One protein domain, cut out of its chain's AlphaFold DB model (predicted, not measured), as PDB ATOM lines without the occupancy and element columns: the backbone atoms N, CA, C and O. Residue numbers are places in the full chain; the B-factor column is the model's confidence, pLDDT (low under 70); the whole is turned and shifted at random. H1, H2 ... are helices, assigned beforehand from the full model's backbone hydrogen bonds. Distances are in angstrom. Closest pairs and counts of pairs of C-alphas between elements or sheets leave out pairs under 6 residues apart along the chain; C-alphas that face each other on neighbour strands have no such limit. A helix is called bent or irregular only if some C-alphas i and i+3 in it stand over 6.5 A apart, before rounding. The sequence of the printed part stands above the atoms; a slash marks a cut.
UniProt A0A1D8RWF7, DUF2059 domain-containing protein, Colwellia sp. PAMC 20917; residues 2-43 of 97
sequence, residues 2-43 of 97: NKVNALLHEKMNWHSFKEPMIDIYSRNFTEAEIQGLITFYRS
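Overview. This is residues 2 to 43 of the 97 residues of the protein "DUF2059 domain-containing protein" of Colwellia sp. PAMC 20917 (UniProt A0A1D8RWF7). Three helices stand end to end in an open hook: H1 and H2 follow each other along the long arm, and H3 turns off at a corner after H2 as the shorter arm. No helix packs on another, and there is no core. The printed part has 42 residues, with three named helices in the order H1, H2, H3, no named strand, and the class all helix. The whole is extended, with a radius of gyration of the C-alphas of 15.0 A, and its outline is flat, spanning 43 by 24 by 11 A.

Along the chain. Find C-alpha 2 at (178.313, 301.687, 333.833); from there H1, residues 2 to 11, runs 14.2 A from first to last C-alpha. After a tight link of 2 residues, look for C-alpha 14 at (192.611, 288.694, 332.734), where H2, residues 14 to 28, begins and runs 20.9 A. H2 is only just irregular: C-alphas 16 and 19 are 6.7 A apart. After a second tight link of 2 residues, H3, residues 31 to 42, runs 16.4 A to C-alpha 42 at (209.069, 284.372, 346.120).

Arrangement. H1 and H2 meet only through their link. H2 and H3 also meet only through their link. H1 and H3 are apart. In the backbones of H1 and H3 you will find every O i to N i+4 pair within hydrogen-bond range, and in H2 9 of 11.

Size, cuts and confidence. The C-alphas of Asn 2 and Ala 32, the two farthest apart, are 43.8 A from each other. Residues 2 to 24 stand free, and so do residues 38 to 43. The printed part has no cut and no long link. In the B-factor column the mean pLDDT of the printed part is 91.6, and no printed residue is under 70.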
ATOM      1  N   ASN A   2     178.496 303.153 333.739       75.94
ATOM      2  CA  ASN A   2     178.313 301.687 333.833       75.94
ATOM      3  C   ASN A   2     178.603 300.897 332.540       75.94
ATOM      4  O   ASN A   2     179.226 299.845 332.606       75.94
ATOM      5  N   LYS A   3     178.217 301.409 331.360       80.62
ATOM      6  CA  LYS A   3     178.498 300.741 330.072       80.62
ATOM      7  C   LYS A   3     179.985 300.751 329.696       80.62
ATOM      8  O   LYS A   3     180.466 299.781 329.132       80.62
ATOM      9  N   VAL A   4     180.707 301.824 330.037       84.25
ATOM     10  CA  VAL A   4     182.158 301.928 329.797       84.25
ATOM     11  C   VAL A   4     182.905 300.958 330.702       84.25
ATOM     12  O   VAL A   4     183.737 300.217 330.204       84.25
ATOM     13  N   ASN A   5     182.553 300.881 331.989       83.19
ATOM     14  CA  ASN A   5     183.146 299.902 332.905       83.19
ATOM     15  C   ASN A   5     182.834 298.458 332.492       83.19
ATOM     16  O   ASN A   5     183.723 297.617 332.538       83.19
ATOM     17  N   ALA A   6     181.603 298.169 332.055       85.44
ATOM     18  CA  ALA A   6     181.234 296.844 331.556       85.44
ATOM     19  C   ALA A   6     182.039 296.464 330.304       85.44
ATOM     20  O   ALA A   6     182.581 295.367 330.235       85.44
ATOM     21  N   LEU A   7     182.187 297.398 329.359       84.06
ATOM     22  CA  LEU A   7     183.009 297.201 328.169       84.06
ATOM     23  C   LEU A   7     184.494 297.041 328.525       84.06
ATOM     24  O   LEU A   7     185.174 296.200 327.947       84.06
ATOM     25  N   LEU A   8     184.997 297.807 329.497       82.75
ATOM     26  CA  LEU A   8     186.367 297.677 329.983       82.75
ATOM     27  C   LEU A   8     186.583 296.300 330.613       82.75
ATOM     28  O   LEU A   8     187.559 295.647 330.292       82.75
ATOM     29  N   HIS A   9     185.661 295.819 331.445       80.94
ATOM     30  CA  HIS A   9     185.734 294.471 332.003       80.94
ATOM     31  C   HIS A   9     185.629 293.386 330.930       80.94
ATOM     32  O   HIS A   9     186.332 292.390 331.017       80.94
ATOM     33  N   GLU A  10     184.788 293.565 329.913       84.50
ATOM     34  CA  GLU A  10     184.656 292.603 328.817       84.50
ATOM     35  C   GLU A  10     185.929 292.539 327.963       84.50
ATOM     36  O   GLU A  10     186.358 291.456 327.582       84.50
ATOM     37  N   LYS A  11     186.561 293.684 327.674       80.94
ATOM     38  CA  LYS A  11     187.723 293.757 326.774       80.94
ATOM     39  C   LYS A  11     189.064 293.616 327.497       80.94
ATOM     40  O   LYS A  11     189.949 292.929 326.999       80.94
ATOM     41  N   MET A  12     189.196 294.213 328.678       83.25
ATOM     42  CA  MET A  12     190.390 294.245 329.535       83.25
ATOM     43  C   MET A  12     190.232 293.293 330.725       83.25
ATOM     44  O   MET A  12     190.418 293.665 331.884       83.25
ATOM     45  N   ASN A  13     189.849 292.050 330.443       85.44
ATOM     46  CA  ASN A  13     189.845 290.992 331.444       85.44
ATOM     47  C   ASN A  13     191.202 290.273 331.489       85.44
ATOM     48  O   ASN A  13     192.034 290.379 330.586       85.44
ATOM     49  N   TRP A  14     191.402 289.491 332.552       85.56
ATOM     50  CA  TRP A  14     192.611 288.694 332.734       85.56
ATOM     51  C   TRP A  14     192.876 287.730 331.573       85.56
ATOM     52  O   TRP A  14     194.027 287.550 331.203       85.56
ATOM     53  N   HIS A  15     191.843 287.139 330.971       83.31
ATOM     54  CA  HIS A  15     192.016 286.211 329.855       83.31
ATOM     55  C   HIS A  15     192.572 286.920 328.609       83.31
ATOM     56  O   HIS A  15     193.551 286.449 328.038       83.31
ATOM     57  N   SER A  16     192.044 288.102 328.268       87.25
ATOM     58  CA  SER A  16     192.555 288.952 327.182       87.25
ATOM     59  C   SER A  16     193.981 289.460 327.431       87.25
ATOM     60  O   SER A  16     194.703 289.748 326.483       87.25
ATOM     61  N   PHE A  17     194.385 289.606 328.695       90.00
ATOM     62  CA  PHE A  17     195.697 290.137 329.071       90.00
ATOM     63  C   PHE A  17     196.770 289.052 329.235       90.00
ATOM     64  O   PHE A  17     197.931 289.266 328.893       90.00
ATOM     65  N   LYS A  18     196.392 287.885 329.761       91.69
ATOM     66  CA  LYS A  18     197.314 286.818 330.156       91.69
ATOM     67  C   LYS A  18     198.103 286.263 328.974       91.69
ATOM     68  O   LYS A  18     199.322 286.191 329.075       91.69
ATOM     69  N   GLU A  19     197.436 285.873 327.886       93.06
ATOM     70  CA  GLU A  19     198.117 285.225 326.752       93.06
ATOM     71  C   GLU A  19     199.147 286.160 326.086       93.06
ATOM     72  O   GLU A  19     200.315 285.776 326.008       93.06
ATOM     73  N   PRO A  20     198.826 287.433 325.756       94.06
ATOM     74  CA  PRO A  20     199.837 288.373 325.263       94.06
ATOM     75  C   PRO A  20     201.010 288.582 326.228       94.06
ATOM     76  O   PRO A  20     202.150 288.756 325.800       94.06
ATOM     77  N   MET A  21     200.754 288.566 327.539       94.19
ATOM     78  CA  MET A  21     201.812 288.682 328.541       94.19
ATOM     79  C   MET A  21     202.714 287.450 328.573       94.19
ATOM     80  O   MET A  21     203.931 287.605 328.661       94.19
ATOM     81  N   ILE A  22     202.154 286.245 328.461       94.12
ATOM     82  CA  ILE A  22     202.940 285.011 328.341       94.12
ATOM     83  C   ILE A  22     203.838 285.088 327.106       94.12
ATOM     84  O   ILE A  22     205.037 284.839 327.224       94.12
ATOM     85  N   ASP A  23     203.303 285.509 325.961       95.69
ATOM     86  CA  ASP A  23     204.074 285.650 324.722       95.69
ATOM     87  C   ASP A  23     205.197 286.686 324.839       95.69
ATOM     88  O   ASP A  23     206.289 286.505 324.298       95.69
ATOM     89  N   ILE A  24     204.959 287.802 325.532       96.50
ATOM     90  CA  ILE A  24     205.998 288.807 325.780       96.50
ATOM     91  C   ILE A  24     207.116 288.208 326.634       96.50
ATOM     92  O   ILE A  24     208.280 288.317 326.257       96.50
ATOM     93  N   TYR A  25     206.795 287.557 327.750       96.75
ATOM     94  CA  TYR A  25     207.821 286.996 328.630       96.75
ATOM     95  C   TYR A  25     208.571 285.840 327.964       96.75
ATOM     96  O   TYR A  25     209.796 285.807 328.021       96.75
ATOM     97  N   SER A  26     207.866 284.959 327.252       94.94
ATOM     98  CA  SER A  26     208.459 283.792 326.581       94.94
ATOM     99  C   SER A  26     209.390 284.173 325.427       94.94
ATOM    100  O   SER A  26     210.315 283.434 325.111       94.94
ATOM    101  N   ARG A  27     209.172 285.334 324.789       97.44
ATOM    102  CA  ARG A  27     210.064 285.857 323.737       97.44
ATOM    103  C   ARG A  27     211.317 286.549 324.267       97.44
ATOM    104  O   ARG A  27     212.273 286.683 323.513       97.44
ATOM    105  N   ASN A  28     211.291 287.045 325.504       98.00
ATOM    106  CA  ASN A  28     212.369 287.876 326.054       98.00
ATOM    107  C   ASN A  28     213.185 287.176 327.144       98.00
ATOM    108  O   ASN A  28     214.289 287.620 327.436       98.00
ATOM    109  N   PHE A  29     212.658 286.104 327.733       97.69
ATOM    110  CA  PHE A  29     213.323 285.338 328.777       97.69
ATOM    111  C   PHE A  29     213.370 283.860 328.417       97.69
ATOM    112  O   PHE A  29     212.419 283.289 327.883       97.69
ATOM    113  N   THR A  30     214.470 283.226 328.790       97.94
ATOM    114  CA  THR A  30     214.592 281.773 328.823       97.94
ATOM    115  C   THR A  30     213.836 281.189 330.016       97.94
ATOM    116  O   THR A  30     213.570 281.865 331.014       97.94
ATOM    117  N   GLU A  31     213.532 279.892 329.957       96.38
ATOM    118  CA  GLU A  31     212.900 279.173 331.070       96.38
ATOM    119  C   GLU A  31     213.711 279.289 332.372       96.38
ATOM    120  O   GLU A  31     213.148 279.529 333.441       96.38
ATOM    121  N   ALA A  32     215.042 279.197 332.282       97.94
ATOM    122  CA  ALA A  32     215.931 279.322 333.434       97.94
ATOM    123  C   ALA A  32     215.860 280.718 334.078       97.94
ATOM    124  O   ALA A  32     215.809 280.832 335.304       97.94
ATOM    125  N   GLU A  33     215.804 281.782 333.272       98.00
ATOM    126  CA  GLU A  33     215.654 283.155 333.768       98.00
ATOM    127  C   GLU A  33     214.286 283.368 334.415       98.00
ATOM    128  O   GLU A  33     214.214 283.922 335.512       98.00
ATOM    129  N   ILE A  34     213.207 282.862 333.806       97.69
ATOM    130  CA  ILE A  34     211.866 282.895 334.405       97.69
ATOM    131  C   ILE A  34     211.854 282.163 335.749       97.69
ATOM    132  O   ILE A  34     211.336 282.693 336.736       97.69
ATOM    133  N   GLN A  35     212.464 280.982 335.834       97.69
ATOM    134  CA  GLN A  35     212.544 280.224 337.081       97.69
ATOM    135  C   GLN A  35     213.371 280.958 338.151       97.69
ATOM    136  O   GLN A  35     213.009 280.955 339.336       97.69
ATOM    137  N   GLY A  36     214.442 281.642 337.743       97.88
ATOM    138  CA  GLY A  36     215.227 282.529 338.599       97.88
ATOM    139  C   GLY A  36     214.401 283.701 339.134       97.88
ATOM    140  O   GLY A  36     214.374 283.935 340.344       97.88
ATOM    141  N   LEU A  37     213.650 284.382 338.263       96.69
ATOM    142  CA  LEU A  37     212.751 285.476 338.642       96.69
ATOM    143  C   LEU A  37     211.663 285.003 339.611       96.69
ATOM    144  O   LEU A  37     211.426 285.653 340.627       96.69
ATOM    145  N   ILE A  38     211.036 283.852 339.351       96.69
ATOM    146  CA  ILE A  38     210.039 283.254 340.251       96.69
ATOM    147  C   ILE A  38     210.652 282.995 341.630       96.69
ATOM    148  O   ILE A  38     210.043 283.327 342.648       96.69
ATOM    149  N   THR A  39     211.856 282.423 341.673       98.25
ATOM    150  CA  THR A  39     212.570 282.140 342.926       98.25
ATOM    151  C   THR A  39     212.866 283.428 343.689       98.25
ATOM    152  O   THR A  39     212.560 283.530 344.878       98.25
ATOM    153  N   PHE A  40     213.382 284.445 342.997       98.00
ATOM    154  CA  PHE A  40     213.668 285.747 343.585       98.00
ATOM    155  C   PHE A  40     212.401 286.414 344.126       98.00
ATOM    156  O   PHE A  40     212.341 286.714 345.316       98.00
ATOM    157  N   TYR A  41     211.352 286.584 343.316       97.00
ATOM    158  CA  TYR A  41     210.117 287.252 343.746       97.00
ATOM    159  C   TYR A  41     209.352 286.488 344.843       97.00
ATOM    160  O   TYR A  41     208.584 287.095 345.592       97.00
ATOM    161  N   ARG A  42     209.583 285.176 344.996       96.56
ATOM    162  CA  ARG A  42     209.069 284.372 346.120       96.56
ATOM    163  C   ARG A  42     209.915 284.453 347.391       96.56
ATOM    164  O   ARG A  42     209.443 284.006 348.436       96.56
ATOM    165  N   SER A  43     211.123 285.000 347.347       98.31
ATOM    166  CA  SER A  43     211.939 285.211 348.547       98.31
ATOM    167  C   SER A  43     211.438 286.405 349.373       98.31
ATOM    168  O   SER A  43     210.731 287.281 348.865       98.31
TER     169      SER A  43